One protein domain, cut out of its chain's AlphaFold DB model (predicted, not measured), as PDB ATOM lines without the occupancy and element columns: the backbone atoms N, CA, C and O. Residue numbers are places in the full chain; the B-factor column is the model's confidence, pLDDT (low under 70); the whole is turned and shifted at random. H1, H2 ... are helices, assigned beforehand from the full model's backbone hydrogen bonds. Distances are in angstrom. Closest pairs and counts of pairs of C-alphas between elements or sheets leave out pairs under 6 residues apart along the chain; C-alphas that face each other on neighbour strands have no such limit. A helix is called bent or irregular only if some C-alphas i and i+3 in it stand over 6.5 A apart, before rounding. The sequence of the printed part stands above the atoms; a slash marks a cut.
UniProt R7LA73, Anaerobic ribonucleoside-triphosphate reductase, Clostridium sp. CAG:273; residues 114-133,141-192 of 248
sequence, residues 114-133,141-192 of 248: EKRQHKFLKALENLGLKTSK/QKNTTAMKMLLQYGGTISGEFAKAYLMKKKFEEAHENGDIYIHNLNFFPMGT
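AT A GLANCE: This is residues 114 to 133 and 141 to 192 of the 248 residues of the protein "Anaerobic ribonucleoside-triphosphate reductase" of Clostridium sp. CAG:273 (UniProt R7LA73). One long helix, H2, makes the long axis, with H1 side by side with it and running opposite ways, and the short H4 crossing it on the side away from H1. H3 lies past the last residues of H2, where the path folds back, and residues 142 to 148, of which 146 to 148 belong to H2, stick out at the other end. The printed part has 72 residues with four named helices, in the order H1, H2, H3, H4, and no named strand; its class is all helix. It is only just compact, close to loose, with a radius of gyration of the C-alphas of 13.4 A, and the C-alphas span 38 by 29 by 20 A.

IN THESE COORDINATES: H1 is residues 117 to 129, 17.7 A from first to last C-alpha, and C-alpha 117 is at (37.769, -0.264, 17.641). After the cut, H2 takes residues 146 to 166 and is 28.5 A long, from C-alpha 146 at (20.865, 4.387, 35.177). It is neither bent nor irregular, but only just: C-alphas 163 and 166 are 6.2 A apart. H3 is residues 169 to 176, 10.5 A long. H4 is residues 185 to 190, and C-alpha 190 is at (23.612, -13.052, 22.616). H4 is irregular, with C-alphas 186 and 189 7.2 A apart.

HOW THE PARTS SIT: H1 touches H2, and H2 touches H1 with residues 152 to 160 alone; the closest C-alphas of the two are those of Phe 120 and Glu 160, 6.1 A apart. The two run opposite ways at a shallow tilt of 11 degrees. H2 and H3 are close but not clearly touching, with the C-alphas of Lys 163 and Glu 172 closest at 5.8 A. They run opposite ways at a steep tilt of 40 degrees. H4 touches H2 and is about perpendicular to it at 84 degrees; the closest C-alphas are those of Gly 159 and Asn 186, 3.8 A apart. H1 is apart from H3 and from H4, and H3 is apart from H4. In H1, H2 and H3 every O i to N i+4 pair is within hydrogen-bond range; in H4 0 of 2 are, while 2 of 3 O i to N i+3 pairs are.

THE WHOLE: The two C-alphas farthest apart are those of Lys 142 and Lys 170, 39.1 A. Residues 134 to 140 are not printed, and C-alphas 133 and 141 are 14.1 A apart across this cut, which lies in the link from H1 to H2. The link from H2 to H3 is tight, with 2 residues, and that from H3 to H4 is short, with 8. The mean pLDDT of the printed part is 75.0; residues 114 to 133 and 141 to 144 are under 70 in this model.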
ATOM      1  N   GLU A 114      43.187  -1.391  13.430       59.38
ATOM      2  CA  GLU A 114      42.672  -0.004  13.507       59.38
ATOM      3  C   GLU A 114      41.274   0.318  12.910       59.38
ATOM      4  O   GLU A 114      40.771   1.431  13.059       59.38
ATOM      5  N   LYS A 115      40.594  -0.604  12.233       55.50
ATOM      6  CA  LYS A 115      39.203  -0.454  11.733       55.50
ATOM      7  C   LYS A 115      38.132  -0.009  12.733       55.50
ATOM      8  O   LYS A 115      37.470   1.030  12.660       55.50
ATOM      9  N   ARG A 116      37.862  -1.001  13.570       54.19
ATOM     10  CA  ARG A 116      36.554  -1.292  14.158       54.19
ATOM     11  C   ARG A 116      36.491  -0.766  15.590       54.19
ATOM     12  O   ARG A 116      35.468  -0.244  16.017       54.19
ATOM     13  N   GLN A 117      37.635  -0.747  16.269       53.53
ATOM     14  CA  GLN A 117      37.769  -0.264  17.641       53.53
ATOM     15  C   GLN A 117      37.670   1.268  17.764       53.53
ATOM     16  O   GLN A 117      37.149   1.769  18.754       53.53
ATOM     17  N   HIS A 118      38.057   2.039  16.738       57.47
ATOM     18  CA  HIS A 118      37.845   3.495  16.745       57.47
ATOM     19  C   HIS A 118      36.362   3.870  16.565       57.47
ATOM     20  O   HIS A 118      35.911   4.859  17.141       57.47
ATOM     21  N   LYS A 119      35.580   3.103  15.782       60.38
ATOM     22  CA  LYS A 119      34.112   3.262  15.743       60.38
ATOM     23  C   LYS A 119      33.505   2.917  17.104       60.38
ATOM     24  O   LYS A 119      32.725   3.706  17.621       60.38
ATOM     25  N   PHE A 120      33.951   1.812  17.702       62.56
ATOM     26  CA  PHE A 120      33.524   1.344  19.021       62.56
ATOM     27  C   PHE A 120      33.737   2.392  20.128       62.56
ATOM     28  O   PHE A 120      32.788   2.785  20.803       62.56
ATOM     29  N   LEU A 121      34.957   2.919  20.270       63.03
ATOM     30  CA  LEU A 121      35.273   3.941  21.274       63.03
ATOM     31  C   LEU A 121      34.554   5.262  21.009       63.03
ATOM     32  O   LEU A 121      34.036   5.867  21.938       63.03
ATOM     33  N   LYS A 122      34.450   5.686  19.746       65.81
ATOM     34  CA  LYS A 122      33.690   6.892  19.397       65.81
ATOM     35  C   LYS A 122      32.200   6.734  19.717       65.81
ATOM     36  O   LYS A 122      31.561   7.700  20.119       65.81
ATOM     37  N   ALA A 123      31.640   5.537  19.547       66.19
ATOM     38  CA  ALA A 123      30.261   5.249  19.923       66.19
ATOM     39  C   ALA A 123      30.067   5.316  21.449       66.19
ATOM     40  O   ALA A 123      29.088   5.902  21.907       66.19
ATOM     41  N   LEU A 124      31.033   4.816  22.230       68.75
ATOM     42  CA  LEU A 124      31.048   4.933  23.694       68.75
ATOM     43  C   LEU A 124      31.212   6.377  24.182       68.75
ATOM     44  O   LEU A 124      30.446   6.829  25.029       68.75
ATOM     45  N   GLU A 125      32.164   7.124  23.623       65.75
ATOM     46  CA  GLU A 125      32.365   8.545  23.927       65.75
ATOM     47  C   GLU A 125      31.114   9.360  23.592       65.75
ATOM     48  O   GLU A 125      30.694  10.196  24.386       65.75
ATOM     49  N   ASN A 126      30.465   9.089  22.456       66.44
ATOM     50  CA  ASN A 126      29.218   9.756  22.090       66.44
ATOM     51  C   ASN A 126      28.076   9.463  23.073       66.44
ATOM     52  O   ASN A 126      27.213  10.318  23.248       66.44
ATOM     53  N   LEU A 127      28.041   8.285  23.701       66.62
ATOM     54  CA  LEU A 127      27.049   7.971  24.734       66.62
ATOM     55  C   LEU A 127      27.352   8.674  26.064       66.62
ATOM     56  O   LEU A 127      26.420   9.096  26.740       66.62
ATOM     57  N   GLY A 128      28.631   8.815  26.429       60.75
ATOM     58  CA  GLY A 128      29.046   9.408  27.708       60.75
ATOM     59  C   GLY A 128      29.209  10.930  27.711       60.75
ATOM     60  O   GLY A 128      29.000  11.565  28.743       60.75
ATOM     61  N   LEU A 129      29.565  11.533  26.573       54.16
ATOM     62  CA  LEU A 129      29.891  12.965  26.458       54.16
ATOM     63  C   LEU A 129      28.749  13.816  25.891       54.16
ATOM     64  O   LEU A 129      28.735  15.027  26.102       54.16
ATOM     65  N   LYS A 130      27.757  13.221  25.210       52.09
ATOM     66  CA  LYS A 130      26.543  13.960  24.805       52.09
ATOM     67  C   LYS A 130      25.715  14.440  25.995       52.09
ATOM     68  O   LYS A 130      24.903  15.343  25.849       52.09
ATOM     69  N   THR A 131      25.949  13.879  27.175       49.34
ATOM     70  CA  THR A 131      25.342  14.315  28.432       49.34
ATOM     71  C   THR A 131      25.886  15.645  28.963       49.34
ATOM     72  O   THR A 131      25.283  16.174  29.888       49.34
ATOM     73  N   SER A 132      26.988  16.193  28.424       45.12
ATOM     74  CA  SER A 132      27.690  17.324  29.059       45.12
ATOM     75  C   SER A 132      28.038  18.527  28.173       45.12
ATOM     76  O   SER A 132      28.565  19.494  28.712       45.12
ATOM     77  N   LYS A 133      27.778  18.528  26.853       43.28
ATOM     78  CA  LYS A 133      28.193  19.650  25.972       43.28
ATOM     79  C   LYS A 133      27.135  20.267  25.050       43.28
ATOM     80  O   LYS A 133      27.453  21.233  24.369       43.28
ATOM     81  N   GLN A 141      16.808  13.834  26.955       45.56
ATOM     82  CA  GLN A 141      15.852  13.098  27.764       45.56
ATOM     83  C   GLN A 141      16.172  13.454  29.228       45.56
ATOM     84  O   GLN A 141      17.179  12.997  29.758       45.56
ATOM     85  N   LYS A 142      15.303  14.193  29.925       44.41
ATOM     86  CA  LYS A 142      15.386  14.335  31.397       44.41
ATOM     87  C   LYS A 142      15.015  13.039  32.158       44.41
ATOM     88  O   LYS A 142      15.039  13.029  33.378       44.41
ATOM     89  N   ASN A 143      14.719  11.941  31.445       47.47
ATOM     90  CA  ASN A 143      14.223  10.664  31.984       47.47
ATOM     91  C   ASN A 143      15.083   9.459  31.550       47.47
ATOM     92  O   ASN A 143      14.554   8.431  31.116       47.47
ATOM     93  N   THR A 144      16.409   9.566  31.607       59.91
ATOM     94  CA  THR A 144      17.289   8.418  31.343       59.91
ATOM     95  C   THR A 144      17.740   7.836  32.676       59.91
ATOM     96  O   THR A 144      18.613   8.383  33.339       59.91
ATOM     97  N   THR A 145      17.098   6.751  33.114       79.25
ATOM     98  CA  THR A 145      17.501   6.040  34.335       79.25
ATOM     99  C   THR A 145      18.860   5.364  34.136       79.25
ATOM    100  O   THR A 145      19.247   5.053  33.005       79.25
ATOM    101  N   ALA A 146      19.573   5.079  35.230       80.25
ATOM    102  CA  ALA A 146      20.865   4.387  35.177       80.25
ATOM    103  C   ALA A 146      20.795   3.065  34.385       80.25
ATOM    104  O   ALA A 146      21.670   2.778  33.572       80.25
ATOM    105  N   MET A 147      19.703   2.306  34.543       79.12
ATOM    106  CA  MET A 147      19.477   1.065  33.795       79.12
ATOM    107  C   MET A 147      19.341   1.308  32.287       79.12
ATOM    108  O   MET A 147      19.904   0.569  31.482       79.12
ATOM    109  N   LYS A 148      18.637   2.371  31.879       77.12
ATOM    110  CA  LYS A 148      18.489   2.718  30.461       77.12
ATOM    111  C   LYS A 148      19.831   3.099  29.831       77.12
ATOM    112  O   LYS A 148      20.098   2.689  28.706       77.12
ATOM    113  N   MET A 149      20.680   3.821  30.565       78.94
ATOM    114  CA  MET A 149      22.048   4.113  30.123       78.94
ATOM    115  C   MET A 149      22.863   2.828  29.965       78.94
ATOM    116  O   MET A 149      23.468   2.619  28.918       78.94
ATOM    117  N   LEU A 150      22.834   1.936  30.961       82.62
ATOM    118  CA  LEU A 150      23.548   0.658  30.903       82.62
ATOM    119  C   LEU A 150      23.115  -0.185  29.693       82.62
ATOM    120  O   LEU A 150      23.965  -0.715  28.981       82.62
ATOM    121  N   LEU A 151      21.810  -0.254  29.413       84.62
ATOM    122  CA  LEU A 151      21.274  -0.951  28.240       84.62
ATOM    123  C   LEU A 151      21.715  -0.307  26.920       84.62
ATOM    124  O   LEU A 151      22.024  -1.020  25.969       84.62
ATOM    125  N   GLN A 152      21.783   1.025  26.843       82.56
ATOM    126  CA  GLN A 152      22.286   1.720  25.651       82.56
ATOM    127  C   GLN A 152      23.775   1.455  25.414       82.56
ATOM    128  O   GLN A 152      24.173   1.194  24.275       82.56
ATOM    129  N   TYR A 153      24.581   1.466  26.479       82.25
ATOM    130  CA  TYR A 153      25.985   1.065  26.420       82.25
ATOM    131  C   TYR A 153      26.119  -0.380  25.950       82.25
ATOM    132  O   TYR A 153      26.783  -0.632  24.945       82.25
ATOM    133  N   GLY A 154      25.433  -1.312  26.616       86.25
ATOM    134  CA  GLY A 154      25.450  -2.730  26.270       86.25
ATOM    135  C   GLY A 154      25.021  -2.979  24.825       86.25
ATOM    136  O   GLY A 154      25.718  -3.671  24.088       86.25
ATOM    137  N   GLY A 155      23.932  -2.351  24.376       87.38
ATOM    138  CA  GLY A 155      23.436  -2.487  23.008       87.38
ATOM    139  C   GLY A 155      24.410  -1.947  21.958       87.38
ATOM    140  O   GLY A 155      24.636  -2.591  20.935       87.38
ATOM    141  N   THR A 156      25.032  -0.800  22.222       83.06
ATOM    142  CA  THR A 156      26.001  -0.187  21.298       83.06
ATOM    143  C   THR A 156      27.273  -1.023  21.194       83.06
ATOM    144  O   THR A 156      27.722  -1.332  20.092       83.06
ATOM    145  N   ILE A 157      27.806  -1.456  22.339       84.12
ATOM    146  CA  ILE A 157      28.961  -2.358  22.419       84.12
ATOM    147  C   ILE A 157      28.676  -3.648  21.654       84.12
ATOM    148  O   ILE A 157      29.463  -4.065  20.806       84.12
ATOM    149  N   SER A 158      27.530  -4.263  21.930       88.44
ATOM    150  CA  SER A 158      27.146  -5.541  21.349       88.44
ATOM    151  C   SER A 158      26.970  -5.449  19.826       88.44
ATOM    152  O   SER A 158      27.472  -6.297  19.091       88.44
ATOM    153  N   GLY A 159      26.350  -4.376  19.318       87.06
ATOM    154  CA  GLY A 159      26.184  -4.168  17.876       87.06
ATOM    155  C   GLY A 159      27.512  -3.979  17.135       87.06
ATOM    156  O   GLY A 159      27.735  -4.582  16.083       87.06
ATOM    157  N   GLU A 160      28.429  -3.186  17.691       82.81
ATOM    158  CA  GLU A 160      29.767  -3.016  17.116       82.81
ATOM    159  C   GLU A 160      30.598  -4.305  17.208       82.81
ATOM    160  O   GLU A 160      31.296  -4.657  16.255       82.81
ATOM    161  N   PHE A 161      30.479  -5.057  18.306       82.62
ATOM    162  CA  PHE A 161      31.115  -6.366  18.456       82.62
ATOM    163  C   PHE A 161      30.617  -7.365  17.401       82.62
ATOM    164  O   PHE A 161      31.426  -8.035  16.757       82.62
ATOM    165  N   ALA A 162      29.303  -7.420  17.154       86.56
ATOM    166  CA  ALA A 162      28.714  -8.281  16.129       86.56
ATOM    167  C   ALA A 162      29.289  -7.985  14.735       86.56
ATOM    168  O   ALA A 162      29.735  -8.897  14.034       86.56
ATOM    169  N   LYS A 163      29.346  -6.702  14.356       80.56
ATOM    170  CA  LYS A 163      29.948  -6.241  13.094       80.56
ATOM    171  C   LYS A 163      31.432  -6.579  12.998       80.56
ATOM    172  O   LYS A 163      31.926  -6.950  11.932       80.56
ATOM    173  N   ALA A 164      32.143  -6.438  14.112       76.12
ATOM    174  CA  ALA A 164      33.585  -6.577  14.143       76.12
ATOM    175  C   ALA A 164      34.074  -8.028  14.189       76.12
ATOM    176  O   ALA A 164      35.138  -8.303  13.635       76.12
ATOM    177  N   TYR A 165      33.330  -8.941  14.813       75.50
ATOM    178  CA  TYR A 165      33.831 -10.288  15.104       75.50
ATOM    179  C   TYR A 165      32.914 -11.414  14.628       75.50
ATOM    180  O   TYR A 165      33.411 -12.490  14.307       75.50
ATOM    181  N   LEU A 166      31.600 -11.191  14.537       80.56
ATOM    182  CA  LEU A 166      30.638 -12.262  14.236       80.56
ATOM    183  C   LEU A 166      30.123 -12.236  12.792       80.56
ATOM    184  O   LEU A 166      29.538 -13.212  12.323       80.56
ATOM    185  N   MET A 167      30.339 -11.136  12.068       79.38
ATOM    186  CA  MET A 167      29.782 -10.927  10.735       79.38
ATOM    187  C   MET A 167      30.851 -10.900   9.641       79.38
ATOM    188  O   MET A 167      31.937 -10.333   9.792       79.38
ATOM    189  N   LYS A 168      30.517 -11.465   8.475       80.00
ATOM    190  CA  LYS A 168      31.346 -11.311   7.272       80.00
ATOM    191  C   LYS A 168      31.321  -9.852   6.814       80.00
ATOM    192  O   LYS A 168      30.253  -9.257   6.695       80.00
ATOM    193  N   LYS A 169      32.492  -9.329   6.446       73.06
ATOM    194  CA  LYS A 169      32.700  -7.933   6.025       73.06
ATOM    195  C   LYS A 169      31.708  -7.439   4.959       73.06
ATOM    196  O   LYS A 169      31.204  -6.335   5.080       73.06
ATOM    197  N   LYS A 170      31.343  -8.280   3.984       82.12
ATOM    198  CA  LYS A 170      30.364  -7.917   2.942       82.12
ATOM    199  C   LYS A 170      28.987  -7.501   3.487       82.12
ATOM    200  O   LYS A 170      28.339  -6.647   2.903       82.12
ATOM    201  N   PHE A 171      28.531  -8.122   4.579       85.19
ATOM    202  CA  PHE A 171      27.226  -7.826   5.176       85.19
ATOM    203  C   PHE A 171      27.302  -6.611   6.099       85.19
ATOM    204  O   PHE A 171      26.357  -5.834   6.156       85.19
ATOM    205  N   GLU A 172      28.439  -6.421   6.771       80.06
ATOM    206  CA  GLU A 172      28.719  -5.201   7.531       80.06
ATOM    207  C   GLU A 172      28.703  -3.976   6.611       80.06
ATOM    208  O   GLU A 172      28.000  -3.014   6.892       80.06
ATOM    209  N   GLU A 173      29.438  -4.025   5.497       78.69
ATOM    210  CA  GLU A 173      29.517  -2.914   4.543       78.69
ATOM    211  C   GLU A 173      28.148  -2.600   3.930       78.69
ATOM    212  O   GLU A 173      27.748  -1.440   3.915       78.69
ATOM    213  N   ALA A 174      27.392  -3.623   3.515       82.88
ATOM    214  CA  ALA A 174      26.030  -3.446   3.016       82.88
ATOM    215  C   ALA A 174      25.093  -2.834   4.077       82.88
ATOM    216  O   ALA A 174      24.221  -2.032   3.751       82.88
ATOM    217  N   HIS A 175      25.272  -3.182   5.356       87.75
ATOM    218  CA  HIS A 175      24.489  -2.596   6.440       87.75
ATOM    219  C   HIS A 175      24.844  -1.129   6.707       87.75
ATOM    220  O   HIS A 175      23.958  -0.296   6.874       87.75
ATOM    221  N   GLU A 176      26.136  -0.801   6.717       78.25
ATOM    222  CA  GLU A 176      26.633   0.559   6.957       78.25
ATOM    223  C   GLU A 176      26.328   1.516   5.796       78.25
ATOM    224  O   GLU A 176      26.093   2.701   6.029       78.25
ATOM    225  N   ASN A 177      26.309   1.010   4.560       84.00
ATOM    226  CA  ASN A 177      25.956   1.789   3.371       84.00
ATOM    227  C   ASN A 177      24.438   1.962   3.194       84.00
ATOM    228  O   ASN A 177      24.013   2.767   2.369       84.00
ATOM    229  N   GLY A 178      23.625   1.230   3.965       87.50
ATOM    230  CA  GLY A 178      22.165   1.253   3.863       87.50
ATOM    231  C   GLY A 178      21.583   0.356   2.766       87.50
ATOM    232  O   GLY A 178      20.382   0.418   2.524       87.50
ATOM    233  N   ASP A 179      22.394  -0.502   2.142       89.25
ATOM    234  CA  ASP A 179      21.937  -1.484   1.150       89.25
ATOM    235  C   ASP A 179      21.044  -2.558   1.797       89.25
ATOM    236  O   ASP A 179      20.104  -3.061   1.180       89.25
ATOM    237  N   ILE A 180      21.333  -2.910   3.058       92.44
ATOM    238  CA  ILE A 180      20.521  -3.822   3.873       92.44
ATOM    239  C   ILE A 180      20.357  -3.298   5.304       92.44
ATOM    240  O   ILE A 180      21.220  -2.616   5.850       92.44
ATOM    241  N   TYR A 181      19.279  -3.694   5.978       91.19
ATOM    242  CA  TYR A 181      19.095  -3.416   7.401       91.19
ATOM    243  C   TYR A 181      19.053  -4.712   8.211       91.19
ATOM    244  O   TYR A 181      18.134  -5.519   8.075       91.19
ATOM    245  N   ILE A 182      20.055  -4.919   9.067       90.62
ATOM    246  CA  ILE A 182      20.121  -6.088   9.943       90.62
ATOM    247  C   ILE A 182      19.360  -5.765  11.228       90.62
ATOM    248  O   ILE A 182      19.829  -5.012  12.084       90.62
ATOM    249  N   HIS A 183      18.162  -6.331  11.357       90.00
ATOM    250  CA  HIS A 183      17.320  -6.133  12.531       90.00
ATOM    251  C   HIS A 183      17.991  -6.666  13.803       90.00
ATOM    252  O   HIS A 183      18.530  -7.769  13.810       90.00
ATOM    253  N   ASN A 184      17.893  -5.891  14.889       89.00
ATOM    254  CA  ASN A 184      18.333  -6.277  16.235       89.00
ATOM    255  C   ASN A 184      19.800  -6.738  16.301       89.00
ATOM    256  O   ASN A 184      20.156  -7.623  17.076       89.00
ATOM    257  N   LEU A 185      20.668  -6.121  15.494       89.69
ATOM    258  CA  LEU A 185      22.095  -6.438  15.419       89.69
ATOM    259  C   LEU A 185      22.809  -6.371  16.783       89.69
ATOM    260  O   LEU A 185      23.736  -7.130  17.046       89.69
ATOM    261  N   ASN A 186      22.339  -5.504  17.673       88.94
ATOM    262  CA  ASN A 186      22.799  -5.394  19.055       88.94
ATOM    263  C   ASN A 186      22.478  -6.612  19.937       88.94
ATOM    264  O   ASN A 186      23.083  -6.756  20.993       88.94
ATOM    265  N   PHE A 187      21.566  -7.495  19.540       90.19
ATOM    266  CA  PHE A 187      21.279  -8.749  20.243       90.19
ATOM    267  C   PHE A 187      21.918  -9.967  19.571       90.19
ATOM    268  O   PHE A 187      21.955 -11.043  20.161       90.19
ATOM    269  N   PHE A 188      22.483  -9.793  18.372       89.25
ATOM    270  CA  PHE A 188      23.105 -10.863  17.598       89.25
ATOM    271  C   PHE A 188      24.175 -11.657  18.376       89.25
ATOM    272  O   PHE A 188      24.140 -12.885  18.313       89.25
ATOM    273  N   PRO A 189      25.074 -11.029  19.166       87.94
ATOM    274  CA  PRO A 189      26.066 -11.773  19.949       87.94
ATOM    275  C   PRO A 189      25.476 -12.652  21.050       87.94
ATOM    276  O   PRO A 189      26.125 -13.604  21.469       87.94
ATOM    277  N   MET A 190      24.269 -12.333  21.522       88.25
ATOM    278  CA  MET A 190      23.612 -13.052  22.616       88.25
ATOM    279  C   MET A 190      22.880 -14.307  22.127       88.25
ATOM    280  O   MET A 190      22.454 -15.116  22.941       88.25
ATOM    281  N   GLY A 191      22.703 -14.471  20.808       85.62
ATOM    282  CA  GLY A 191      22.004 -15.624  20.235       85.62
ATOM    283  C   GLY A 191      20.521 -15.712  20.614       85.62
ATOM    284  O   GLY A 191      19.928 -16.781  20.500       85.62
ATOM    285  N   THR A 192      19.915 -14.613  21.073       85.88
ATOM    286  CA  THR A 192      18.516 -14.612  21.506       85.88
ATOM    287  C   THR A 192      17.565 -14.676  20.316       85.88
ATOM    288  O   THR A 192      17.830 -14.158  19.228       85.88
TER     289      THR A 192